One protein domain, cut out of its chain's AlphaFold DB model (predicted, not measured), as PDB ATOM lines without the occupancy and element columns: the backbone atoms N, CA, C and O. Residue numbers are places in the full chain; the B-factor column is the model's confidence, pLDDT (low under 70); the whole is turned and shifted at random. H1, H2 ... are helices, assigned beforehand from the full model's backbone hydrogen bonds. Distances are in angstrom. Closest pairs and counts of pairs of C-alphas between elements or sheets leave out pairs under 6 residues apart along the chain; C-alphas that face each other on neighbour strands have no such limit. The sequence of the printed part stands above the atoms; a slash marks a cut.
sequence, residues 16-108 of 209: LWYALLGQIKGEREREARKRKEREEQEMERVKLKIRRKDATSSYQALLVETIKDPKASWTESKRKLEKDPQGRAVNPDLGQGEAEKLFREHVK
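This is residues 16 to 108 of the 209 residues of the protein "FF domain-containing protein" of Aegilops tauschii subsp. strangulata (UniProt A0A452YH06). One very long helix, H1, sticks out with its residues 16 to 47 as a free arm; its other end joins the short helices H2 and H3 in a small compact head. The printed part has 93 residues with three named helices, in the order H1, H2, H3, and no named strand; the class is all helix. It is extended, with a radius of gyration of the C-alphas of 23.8 A, and spans 81 by 24 by 17 A.

Start on H1, residues 16 to 66: its residues 56 to 64 touch H3, residues 96 to 108, closest at the C-alphas of Leu 63 and Phe 103, 6.8 A apart, at a steep tilt of 42 degrees, the same way. H1 only just touches H2, residues 74 to 81, with 3 pairs of C-alphas within 8 A, closest at Leu 62 and Leu 81, 7.5 A. In H1 and H3 every O i to N i+4 pair is within hydrogen-bond range; in H2, 2 of 4 are.

Find C-alpha 16 at (83.232, -26.883, 21.879); from there H1 runs 74.0 A to C-alpha 66. H2 measures 9.9 A, and H3 runs 18.4 A to C-alpha 108 at (20.050, 13.319, 31.598).

Look from Leu 16 to Lys 71 for the two C-alphas farthest apart, 81.5 A. The link from H2 to H3 is long, the printed part has no cut, and no printed residue is under 70 in pLDDT.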
ATOM      1  N   LEU A  16      83.546 -28.194  22.456       93.94
ATOM      2  CA  LEU A  16      83.232 -26.883  21.879       93.94
ATOM      3  C   LEU A  16      81.796 -26.818  21.342       93.94
ATOM      4  O   LEU A  16      81.121 -25.808  21.532       93.94
ATOM      5  N   TRP A  17      81.296 -27.893  20.727       94.50
ATOM      6  CA  TRP A  17      79.916 -27.965  20.248       94.50
ATOM      7  C   TRP A  17      78.901 -27.898  21.392       94.50
ATOM      8  O   TRP A  17      77.919 -27.169  21.281       94.50
ATOM      9  N   TYR A  18      79.136 -28.584  22.515       92.31
ATOM     10  CA  TYR A  18      78.263 -28.472  23.688       92.31
ATOM     11  C   TYR A  18      78.332 -27.103  24.356       92.31
ATOM     12  O   TYR A  18      77.292 -26.589  24.762       92.31
ATOM     13  N   ALA A  19      79.521 -26.499  24.448       93.25
ATOM     14  CA  ALA A  19      79.670 -25.142  24.968       93.25
ATOM     15  C   ALA A  19      78.885 -24.136  24.108       93.25
ATOM     16  O   ALA A  19      78.092 -23.353  24.633       93.25
ATOM     17  N   LEU A  20      79.016 -24.235  22.780       94.25
ATOM     18  CA  LEU A  20      78.260 -23.423  21.828       94.25
ATOM     19  C   LEU A  20      76.749 -23.689  21.918       94.25
ATOM     20  O   LEU A  20      75.956 -22.752  21.954       94.25
ATOM     21  N   LEU A  21      76.332 -24.954  22.005       93.94
ATOM     22  CA  LEU A  21      74.925 -25.325  22.152       93.94
ATOM     23  C   LEU A  21      74.333 -24.807  23.470       93.94
ATOM     24  O   LEU A  21      73.189 -24.361  23.485       93.94
ATOM     25  N   GLY A  22      75.098 -24.843  24.563       93.12
ATOM     26  CA  GLY A  22      74.719 -24.271  25.854       93.12
ATOM     27  C   GLY A  22      74.569 -22.751  25.793       93.12
ATOM     28  O   GLY A  22      73.580 -22.217  26.296       93.12
ATOM     29  N   GLN A  23      75.485 -22.063  25.105       87.25
ATOM     30  CA  GLN A  23      75.399 -20.619  24.882       87.25
ATOM     31  C   GLN A  23      74.155 -20.249  24.058       87.25
ATOM     32  O   GLN A  23      73.362 -19.416  24.496       87.25
ATOM     33  N   ILE A  24      73.924 -20.937  22.934       91.31
ATOM     34  CA  ILE A  24      72.755 -20.727  22.062       91.31
ATOM     35  C   ILE A  24      71.446 -21.024  22.806       91.31
ATOM     36  O   ILE A  24      70.484 -20.264  22.691       91.31
ATOM     37  N   LYS A  25      71.379 -22.119  23.575       91.00
ATOM     38  CA  LYS A  25      70.196 -22.444  24.390       91.00
ATOM     39  C   LYS A  25      69.928 -21.361  25.431       91.00
ATOM     40  O   LYS A  25      68.803 -20.880  25.510       91.00
ATOM     41  N   GLY A  26      70.955 -20.917  26.157       92.38
ATOM     42  CA  GLY A  26      70.815 -19.852  27.147       92.38
ATOM     43  C   GLY A  26      70.385 -18.512  26.538       92.38
ATOM     44  O   GLY A  26      69.593 -17.790  27.137       92.38
ATOM     45  N   GLU A  27      70.880 -18.146  25.353       89.88
ATOM     46  CA  GLU A  27      70.430 -16.947  24.626       89.88
ATOM     47  C   GLU A  27      68.956 -17.052  24.220       89.88
ATOM     48  O   GLU A  27      68.168 -16.167  24.562       89.88
ATOM     49  N   ARG A  28      68.551 -18.173  23.609       89.94
ATOM     50  CA  ARG A  28      67.150 -18.424  23.230       89.94
ATOM     51  C   ARG A  28      66.207 -18.435  24.428       89.94
ATOM     52  O   ARG A  28      65.111 -17.891  24.343       89.94
ATOM     53  N   GLU A  29      66.612 -19.024  25.550       90.38
ATOM     54  CA  GLU A  29      65.817 -19.032  26.782       90.38
ATOM     55  C   GLU A  29      65.640 -17.621  27.355       90.38
ATOM     56  O   GLU A  29      64.537 -17.256  27.770       90.38
ATOM     57  N   ARG A  30      66.688 -16.787  27.335       90.94
ATOM     58  CA  ARG A  30      66.597 -15.378  27.756       90.94
ATOM     59  C   ARG A  30      65.678 -14.576  26.839       90.94
ATOM     60  O   ARG A  30      64.877 -13.782  27.332       90.94
ATOM     61  N   GLU A  31      65.770 -14.775  25.528       90.69
ATOM     62  CA  GLU A  31      64.880 -14.132  24.557       90.69
ATOM     63  C   GLU A  31      63.427 -14.579  24.732       90.69
ATOM     64  O   GLU A  31      62.530 -13.735  24.793       90.69
ATOM     65  N   ALA A  32      63.196 -15.884  24.895       93.19
ATOM     66  CA  ALA A  32      61.877 -16.450  25.153       93.19
ATOM     67  C   ALA A  32      61.280 -15.914  26.461       93.19
ATOM     68  O   ALA A  32      60.115 -15.525  26.480       93.19
ATOM     69  N   ARG A  33      62.078 -15.805  27.534       91.06
ATOM     70  CA  ARG A  33      61.638 -15.222  28.809       91.06
ATOM     71  C   ARG A  33      61.231 -13.757  28.652       91.06
ATOM     72  O   ARG A  33      60.152 -13.389  29.103       91.06
ATOM     73  N   LYS A  34      62.041 -12.943  27.966       94.19
ATOM     74  CA  LYS A  34      61.712 -11.532  27.689       94.19
ATOM     75  C   LYS A  34      60.459 -11.390  26.824       94.19
ATOM     76  O   LYS A  34      59.677 -10.469  27.024       94.19
ATOM     77  N   ARG A  35      60.277 -12.272  25.838       90.56
ATOM     78  CA  ARG A  35      59.076 -12.288  24.995       90.56
ATOM     79  C   ARG A  35      57.837 -12.644  25.812       90.56
ATOM     80  O   ARG A  35      56.858 -11.913  25.741       90.56
ATOM     81  N   LYS A  36      57.919 -13.705  26.614       93.25
ATOM     82  CA  LYS A  36      56.831 -14.151  27.485       93.25
ATOM     83  C   LYS A  36      56.433 -13.072  28.490       93.25
ATOM     84  O   LYS A  36      55.252 -12.820  28.658       93.25
ATOM     85  N   GLU A  37      57.400 -12.383  29.093       93.50
ATOM     86  CA  GLU A  37      57.130 -11.277  30.019       93.50
ATOM     87  C   GLU A  37      56.388 -10.117  29.335       93.50
ATOM     88  O   GLU A  37      55.432  -9.582  29.893       93.50
ATOM     89  N   ARG A  38      56.774  -9.750  28.104       90.81
ATOM     90  CA  ARG A  38      56.040  -8.739  27.324       90.81
ATOM     91  C   ARG A  38      54.615  -9.190  27.016       90.81
ATOM     92  O   ARG A  38      53.686  -8.414  27.215       90.81
ATOM     93  N   GLU A  39      54.447 -10.432  26.573       93.06
ATOM     94  CA  GLU A  39      53.131 -11.008  26.282       93.06
ATOM     95  C   GLU A  39      52.255 -11.058  27.545       93.06
ATOM     96  O   GLU A  39      51.094 -10.666  27.498       93.06
ATOM     97  N   GLU A  40      52.801 -11.445  28.701       92.81
ATOM     98  CA  GLU A  40      52.093 -11.433  29.988       92.81
ATOM     99  C   GLU A  40      51.674 -10.011  30.394       92.81
ATOM    100  O   GLU A  40      50.522  -9.792  30.773       92.81
ATOM    101  N   GLN A  41      52.560  -9.022  30.247       94.38
ATOM    102  CA  GLN A  41      52.231  -7.618  30.513       94.38
ATOM    103  C   GLN A  41      51.138  -7.089  29.573       94.38
ATOM    104  O   GLN A  41      50.238  -6.366  30.008       94.38
ATOM    105  N   GLU A  42      51.190  -7.433  28.287       92.69
ATOM    106  CA  GLU A  42      50.154  -7.073  27.318       92.69
ATOM    107  C   GLU A  42      48.818  -7.741  27.650       92.69
ATOM    108  O   GLU A  42      47.782  -7.070  27.678       92.69
ATOM    109  N   MET A  43      48.841  -9.027  27.991       93.38
ATOM    110  CA  MET A  43      47.662  -9.781  28.404       93.38
ATOM    111  C   MET A  43      47.017  -9.184  29.656       93.38
ATOM    112  O   MET A  43      45.799  -9.002  29.687       93.38
ATOM    113  N   GLU A  44      47.801  -8.807  30.667       93.69
ATOM    114  CA  GLU A  44      47.270  -8.160  31.871       93.69
ATOM    115  C   GLU A  44      46.673  -6.778  31.577       93.69
ATOM    116  O   GLU A  44      45.596  -6.443  32.085       93.69
ATOM    117  N   ARG A  45      47.284  -5.997  30.676       94.88
ATOM    118  CA  ARG A  45      46.700  -4.727  30.207       94.88
ATOM    119  C   ARG A  45      45.358  -4.943  29.512       94.88
ATOM    120  O   ARG A  45      44.431  -4.159  29.726       94.88
ATOM    121  N   VAL A  46      45.239  -5.975  28.676       95.88
ATOM    122  CA  VAL A  46      43.984  -6.307  27.983       95.88
ATOM    123  C   VAL A  46      42.919  -6.758  28.981       95.88
ATOM    124  O   VAL A  46      41.813  -6.218  28.960       95.88
ATOM    125  N   LYS A  47      43.249  -7.669  29.904       96.12
ATOM    126  CA  LYS A  47      42.319  -8.134  30.944       96.12
ATOM    127  C   LYS A  47      41.796  -6.985  31.800       96.12
ATOM    128  O   LYS A  47      40.595  -6.909  32.036       96.12
ATOM    129  N   LEU A  48      42.665  -6.063  32.222       95.12
ATOM    130  CA  LEU A  48      42.249  -4.895  33.001       95.12
ATOM    131  C   LEU A  48      41.272  -4.008  32.218       95.12
ATOM    132  O   LEU A  48      40.266  -3.564  32.767       95.12
ATOM    133  N   LYS A  49      41.531  -3.770  30.925       95.81
ATOM    134  CA  LYS A  49      40.606  -3.013  30.068       95.81
ATOM    135  C   LYS A  49      39.245  -3.699  29.947       95.81
ATOM    136  O   LYS A  49      38.233  -3.004  29.956       95.81
ATOM    137  N   ILE A  50      39.223  -5.027  29.827       97.25
ATOM    138  CA  ILE A  50      37.981  -5.805  29.756       97.25
ATOM    139  C   ILE A  50      37.205  -5.676  31.067       97.25
ATOM    140  O   ILE A  50      36.045  -5.284  31.021       97.25
ATOM    141  N   ARG A  51      37.850  -5.903  32.219       96.56
ATOM    142  CA  ARG A  51      37.197  -5.790  33.536       96.56
ATOM    143  C   ARG A  51      36.595  -4.410  33.779       96.56
ATOM    144  O   ARG A  51      35.454  -4.318  34.208       96.56
ATOM    145  N   ARG A  52      37.317  -3.337  33.433       96.56
ATOM    146  CA  ARG A  52      36.793  -1.967  33.549       96.56
ATOM    147  C   ARG A  52      35.567  -1.740  32.671       96.56
ATOM    148  O   ARG A  52      34.558  -1.255  33.160       96.56
ATOM    149  N   LYS A  53      35.624  -2.129  31.392       97.25
ATOM    150  CA  LYS A  53      34.477  -1.994  30.476       97.25
ATOM    151  C   LYS A  53      33.266  -2.801  30.936       97.25
ATOM    152  O   LYS A  53      32.135  -2.333  30.796       97.25
ATOM    153  N   ASP A  54      33.506  -3.998  31.455       97.50
ATOM    154  CA  ASP A  54      32.467  -4.854  32.011       97.50
ATOM    155  C   ASP A  54      31.836  -4.211  33.254       97.50
ATOM    156  O   ASP A  54      30.617  -4.077  33.321       97.50
ATOM    157  N   ALA A  55      32.651  -3.673  34.168       97.56
ATOM    158  CA  ALA A  55      32.179  -2.934  35.337       97.56
ATOM    159  C   ALA A  55      31.323  -1.712  34.950       97.56
ATOM    160  O   ALA A  55      30.224  -1.544  35.479       97.56
ATOM    161  N   THR A  56      31.768  -0.905  33.978       98.12
ATOM    162  CA  THR A  56      30.998   0.228  33.430       98.12
ATOM    163  C   THR A  56      29.651  -0.234  32.861       98.12
ATOM    164  O   THR A  56      28.610   0.329  33.201       98.12
ATOM    165  N   SER A  57      29.648  -1.272  32.017       98.00
ATOM    166  CA  SER A  57      28.435  -1.761  31.337       98.00
ATOM    167  C   SER A  57      27.439  -2.374  32.325       98.00
ATOM    168  O   SER A  57      26.238  -2.114  32.264       98.00
ATOM    169  N   SER A  58      27.952  -3.144  33.282       97.81
ATOM    170  CA  SER A  58      27.173  -3.752  34.356       97.81
ATOM    171  C   SER A  58      26.528  -2.687  35.250       97.81
ATOM    172  O   SER A  58      25.338  -2.764  35.566       97.81
ATOM    173  N   TYR A  59      27.263  -1.622  35.579       98.31
ATOM    174  CA  TYR A  59      26.720  -0.488  36.323       98.31
ATOM    175  C   TYR A  59      25.658   0.291  35.537       98.31
ATOM    176  O   TYR A  59      24.627   0.661  36.096       98.31
ATOM    177  N   GLN A  60      25.847   0.506  34.233       98.19
ATOM    178  CA  GLN A  60      24.816   1.116  33.384       98.19
ATOM    179  C   GLN A  60      23.523   0.285  33.365       98.19
ATOM    180  O   GLN A  60      22.435   0.855  33.455       98.19
ATOM    181  N   ALA A  61      23.618  -1.048  33.320       98.12
ATOM    182  CA  ALA A  61      22.447  -1.918  33.431       98.12
ATOM    183  C   ALA A  61      21.725  -1.736  34.780       98.12
ATOM    184  O   ALA A  61      20.508  -1.552  34.803       98.12
ATOM    185  N   LEU A  62      22.474  -1.660  35.889       97.94
ATOM    186  CA  LEU A  62      21.915  -1.363  37.213       97.94
ATOM    187  C   LEU A  62      21.171  -0.015  37.238       97.94
ATOM    188  O   LEU A  62      20.086   0.083  37.822       97.94
ATOM    189  N   LEU A  63      21.735   1.024  36.612       98.12
ATOM    190  CA  LEU A  63      21.093   2.338  36.509       98.12
ATOM    191  C   LEU A  63      19.771   2.249  35.749       98.12
ATOM    192  O   LEU A  63      18.765   2.785  36.214       98.12
ATOM    193  N   VAL A  64      19.752   1.536  34.622       97.81
ATOM    194  CA  VAL A  64      18.532   1.301  33.847       97.81
ATOM    195  C   VAL A  64      17.495   0.554  34.676       97.81
ATOM    196  O   VAL A  64      16.330   0.933  34.629       97.81
ATOM    197  N   GLU A  65      17.874  -0.471  35.434       96.38
ATOM    198  CA  GLU A  65      16.968  -1.269  36.273       96.38
ATOM    199  C   GLU A  65      16.385  -0.462  37.441       96.38
ATOM    200  O   GLU A  65      15.178  -0.506  37.684       96.38
ATOM    201  N   THR A  66      17.228   0.311  38.126       96.50
ATOM    202  CA  THR A  66      16.905   0.906  39.432       96.50
ATOM    203  C   THR A  66      16.427   2.354  39.333       96.50
ATOM    204  O   THR A  66      15.517   2.768  40.054       96.50
ATOM    205  N   ILE A  67      17.030   3.154  38.450       97.06
ATOM    206  CA  ILE A  67      16.783   4.594  38.351       97.06
ATOM    207  C   ILE A  67      15.865   4.861  37.162       97.06
ATOM    208  O   ILE A  67      16.289   4.863  36.008       97.06
ATOM    209  N   LYS A  68      14.583   5.093  37.456       94.81
ATOM    210  CA  LYS A  68      13.547   5.411  36.455       94.81
ATOM    211  C   LYS A  68      13.107   6.874  36.472       94.81
ATOM    212  O   LYS A  68      12.431   7.320  35.548       94.81
ATOM    213  N   ASP A  69      13.447   7.607  37.530       93.00
ATOM    214  CA  ASP A  69      13.036   8.997  37.707       93.00
ATOM    215  C   ASP A  69      14.064   9.957  37.071       93.00
ATOM    216  O   ASP A  69      15.219   9.969  37.504       93.00
ATOM    217  N   PRO A  70      13.672  10.799  36.092       93.50
ATOM    218  CA  PRO A  70      14.546  11.827  35.516       93.50
ATOM    219  C   PRO A  70      14.940  12.940  36.504       93.50
ATOM    220  O   PRO A  70      15.731  13.814  36.155       93.50
ATOM    221  N   LYS A  71      14.384  12.957  37.722       91.44
ATOM    222  CA  LYS A  71      14.730  13.904  38.797       91.44
ATOM    223  C   LYS A  71      15.503  13.250  39.944       91.44
ATOM    224  O   LYS A  71      15.665  13.867  40.996       91.44
ATOM    225  N   ALA A  72      15.972  12.016  39.756       94.88
ATOM    226  CA  ALA A  72      16.696  11.282  40.782       94.88
ATOM    227  C   ALA A  72      17.943  12.049  41.258       94.88
ATOM    228  O   ALA A  72      18.754  12.527  40.463       94.88
ATOM    229  N   SER A  73      18.115  12.134  42.579       95.81
ATOM    230  CA  SER A  73      19.294  12.745  43.194       95.81
ATOM    231  C   SER A  73      20.407  11.713  43.385       95.81
ATOM    232  O   SER A  73      20.141  10.552  43.705       95.81
ATOM    233  N   TRP A  74      21.666  12.129  43.224       95.56
ATOM    234  CA  TRP A  74      22.816  11.240  43.430       95.56
ATOM    235  C   TRP A  74      22.901  10.728  44.871       95.56
ATOM    236  O   TRP A  74      23.124   9.544  45.095       95.56
ATOM    237  N   THR A  75      22.676  11.600  45.854       94.00
ATOM    238  CA  THR A  75      22.809  11.280  47.284       94.00
ATOM    239  C   THR A  75      21.840  10.192  47.740       94.00
ATOM    240  O   THR A  75      22.231   9.296  48.489       94.00
ATOM    241  N   GLU A  76      20.590  10.236  47.275       93.12
ATOM    242  CA  GLU A  76      19.596   9.206  47.576       93.12
ATOM    243  C   GLU A  76      19.839   7.936  46.755       93.12
ATOM    244  O   GLU A  76      19.792   6.823  47.285       93.12
ATOM    245  N   SER A  77      20.135   8.101  45.464       95.38
ATOM    246  CA  SER A  77      20.314   6.980  44.541       95.38
ATOM    247  C   SER A  77      21.537   6.147  44.892       95.38
ATOM    248  O   SER A  77      21.452   4.923  44.871       95.38
ATOM    249  N   LYS A  78      22.643   6.775  45.308       94.75
ATOM    250  CA  LYS A  78      23.882   6.093  45.703       94.75
ATOM    251  C   LYS A  78      23.623   5.012  46.756       94.75
ATOM    252  O   LYS A  78      24.002   3.866  46.550       94.75
ATOM    253  N   ARG A  79      22.873   5.334  47.815       93.88
ATOM    254  CA  ARG A  79      22.529   4.374  48.883       93.88
ATOM    255  C   ARG A  79      21.683   3.198  48.394       93.88
ATOM    256  O   ARG A  79      21.716   2.136  49.007       93.88
ATOM    257  N   LYS A  80      20.870   3.396  47.353       94.19
ATOM    258  CA  LYS A  80      20.067   2.328  46.737       94.19
ATOM    259  C   LYS A  80      20.937   1.450  45.838       94.19
ATOM    260  O   LYS A  80      20.845   0.234  45.923       94.19
ATOM    261  N   LEU A  81      21.811   2.067  45.045       95.75
ATOM    262  CA  LEU A  81      22.724   1.384  44.126       95.75
ATOM    263  C   LEU A  81      23.773   0.547  44.877       95.75
ATOM    264  O   LEU A  81      24.075  -0.562  44.460       95.75
ATOM    265  N   GLU A  82      24.279   1.027  46.014       95.00
ATOM    266  CA  GLU A  82      25.232   0.291  46.868       95.00
ATOM    267  C   GLU A  82      24.640  -0.972  47.508       95.00
ATOM    268  O   GLU A  82      25.384  -1.862  47.910       95.00
ATOM    269  N   LYS A  83      23.307  -1.072  47.597       95.00
ATOM    270  CA  LYS A  83      22.606  -2.263  48.103       95.00
ATOM    271  C   LYS A  83      22.331  -3.305  47.017       95.00
ATOM    272  O   LYS A  83      21.636  -4.280  47.290       95.00
ATOM    273  N   ASP A  84      22.832  -3.093  45.801       95.69
ATOM    274  CA  ASP A  84      22.727  -4.059  44.712       95.69
ATOM    275  C   ASP A  84      23.332  -5.413  45.135       95.69
ATOM    276  O   ASP A  84      24.518  -5.462  45.472       95.69
ATOM    277  N   PRO A  85      22.569  -6.524  45.100       93.50
ATOM    278  CA  PRO A  85      23.066  -7.842  45.502       93.50
ATOM    279  C   PRO A  85      24.261  -8.326  44.676       93.50
ATOM    280  O   PRO A  85      25.073  -9.111  45.159       93.50
ATOM    281  N   GLN A  86      24.371  -7.861  43.428       93.69
ATOM    282  CA  GLN A  86      25.482  -8.188  42.534       93.69
ATOM    283  C   GLN A  86      26.724  -7.320  42.787       93.69
ATOM    284  O   GLN A  86      27.766  -7.550  42.175       93.69
ATOM    285  N   GLY A  87      26.634  -6.320  43.670       94.00
ATOM    286  CA  GLY A  87      27.748  -5.447  44.023       94.00
ATOM    287  C   GLY A  87      28.252  -4.580  42.867       94.00
ATOM    288  O   GLY A  87      29.388  -4.106  42.916       94.00
ATOM    289  N   ARG A  88      27.442  -4.338  41.827       94.81
ATOM    290  CA  ARG A  88      27.879  -3.617  40.614       94.81
ATOM    291  C   ARG A  88      28.307  -2.183  40.921       94.81
ATOM    292  O   ARG A  88      29.242  -1.676  40.312       94.81
ATOM    293  N   ALA A  89      27.663  -1.542  41.899       93.50
ATOM    294  CA  ALA A  89      27.985  -0.182  42.338       93.50
ATOM    295  C   ALA A  89      29.258  -0.069  43.194       93.50
ATOM    296  O   ALA A  89      29.812   1.021  43.304       93.50
ATOM    297  N   VAL A  90      29.710  -1.169  43.804       94.56
ATOM    298  CA  VAL A  90      30.898  -1.219  44.679       94.56
ATOM    299  C   VAL A  90      32.072  -1.948  44.018       94.56
ATOM    300  O   VAL A  90      33.049  -2.294  44.681       94.56
ATOM    301  N   ASN A  91      31.983  -2.199  42.710       94.50
ATOM    302  CA  ASN A  91      33.009  -2.898  41.952       94.50
ATOM    303  C   ASN A  91      34.333  -2.095  41.964       94.50
ATOM    304  O   ASN A  91      34.325  -0.930  41.564       94.50
ATOM    305  N   PRO A  92      35.475  -2.684  42.373       94.50
ATOM    306  CA  PRO A  92      36.756  -1.974  42.470       94.50
ATOM    307  C   PRO A  92      37.305  -1.486  41.123       94.50
ATOM    308  O   PRO A  92      38.102  -0.548  41.089       94.50
ATOM    309  N   ASP A  93      36.894  -2.104  40.012       95.06
ATOM    310  CA  ASP A  93      37.270  -1.678  38.664       95.06
ATOM    311  C   ASP A  93      36.445  -0.466  38.174       95.06
ATOM    312  O   ASP A  93      36.762   0.087  37.119       95.06
ATOM    313  N   LEU A  94      35.441  -0.014  38.944       96.06
ATOM    314  CA  LEU A  94      34.644   1.187  38.688       96.06
ATOM    315  C   LEU A  94      34.898   2.253  39.766       96.06
ATOM    316  O   LEU A  94      34.496   2.127  40.921       96.06
ATOM    317  N   GLY A  95      35.539   3.357  39.384       94.19
ATOM    318  CA  GLY A  95      35.789   4.459  40.314       94.19
ATOM    319  C   GLY A  95      34.507   5.211  40.690       94.19
ATOM    320  O   GLY A  95      33.643   5.435  39.845       94.19
ATOM    321  N   GLN A  96      34.411   5.712  41.928       92.94
ATOM    322  CA  GLN A  96      33.236   6.471  42.391       92.94
ATOM    323  C   GLN A  96      32.913   7.689  41.501       92.94
ATOM    324  O   GLN A  96      31.744   7.985  41.263       92.94
ATOM    325  N   GLY A  97      33.935   8.388  40.992       95.38
ATOM    326  CA  GLY A  97      33.741   9.515  40.072       95.38
ATOM    327  C   GLY A  97      33.187   9.096  38.705       95.38
ATOM    328  O   GLY A  97      32.382   9.818  38.122       95.38
ATOM    329  N   GLU A  98      33.569   7.916  38.210       96.38
ATOM    330  CA  GLU A  98      33.013   7.348  36.978       96.38
ATOM    331  C   GLU A  98      31.563   6.906  37.195       96.38
ATOM    332  O   GLU A  98      30.698   7.246  36.392       96.38
ATOM    333  N   ALA A  99      31.271   6.247  38.319       96.94
ATOM    334  CA  ALA A  99      29.911   5.870  38.699       96.94
ATOM    335  C   ALA A  99      28.976   7.092  38.783       96.94
ATOM    336  O   ALA A  99      27.891   7.095  38.202       96.94
ATOM    337  N   GLU A 100      29.414   8.173  39.435       97.25
ATOM    338  CA  GLU A 100      28.629   9.409  39.512       97.25
ATOM    339  C   GLU A 100      28.412  10.046  38.131       97.25
ATOM    340  O   GLU A 100      27.317  10.530  37.831       97.25
ATOM    341  N   LYS A 101      29.435  10.027  37.268       97.81
ATOM    342  CA  LYS A 101      29.320  10.513  35.890       97.81
ATOM    343  C   LYS A 101      28.271   9.714  35.108       97.81
ATOM    344  O   LYS A 101      27.367  10.322  34.539       97.81
ATOM    345  N   LEU A 102      28.351   8.383  35.138       98.12
ATOM    346  CA  LEU A 102      27.399   7.486  34.472       98.12
ATOM    347  C   LEU A 102      25.970   7.700  34.985       98.12
ATOM    348  O   LEU A 102      25.028   7.731  34.198       98.12
ATOM    349  N   PHE A 103      25.801   7.911  36.294       98.38
ATOM    350  CA  PHE A 103      24.503   8.246  36.878       98.38
ATOM    351  C   PHE A 103      23.939   9.555  36.311       98.38
ATOM    352  O   PHE A 103      22.779   9.604  35.903       98.38
ATOM    353  N   ARG A 104      24.746  10.621  36.267       97.94
ATOM    354  CA  ARG A 104      24.318  11.929  35.743       97.94
ATOM    355  C   ARG A 104      23.960  11.853  34.258       97.94
ATOM    356  O   ARG A 104      22.971  12.461  33.854       97.94
ATOM    357  N   GLU A 105      24.734  11.107  33.472       98.31
ATOM    358  CA  GLU A 105      24.442  10.832  32.060       98.31
ATOM    359  C   GLU A 105      23.115  10.081  31.905       98.31
ATOM    360  O   GLU A 105      22.246  10.530  31.164       98.31
ATOM    361  N   HIS A 106      22.891   9.023  32.685       98.31
ATOM    362  CA  HIS A 106      21.632   8.272  32.663       98.31
ATOM    363  C   HIS A 106      20.416   9.134  33.029       98.31
ATOM    364  O   HIS A 106      19.397   9.108  32.342       98.31
ATOM    365  N   VAL A 107      20.514   9.950  34.084       97.44
ATOM    366  CA  VAL A 107      19.430  10.865  34.488       97.44
ATOM    367  C   VAL A 107      19.144  11.902  33.398       97.44
ATOM    368  O   VAL A 107      17.979  12.192  33.108       97.44
ATOM    369  N   LYS A 108      20.190  12.427  32.752       96.62
ATOM    370  CA  LYS A 108      20.050  13.319  31.598       96.62
ATOM    371  C   LYS A 108      19.322  12.619  30.446       96.62
ATOM    372  O   LYS A 108      18.365  13.182  29.920       96.62
TER     373      LYS A 108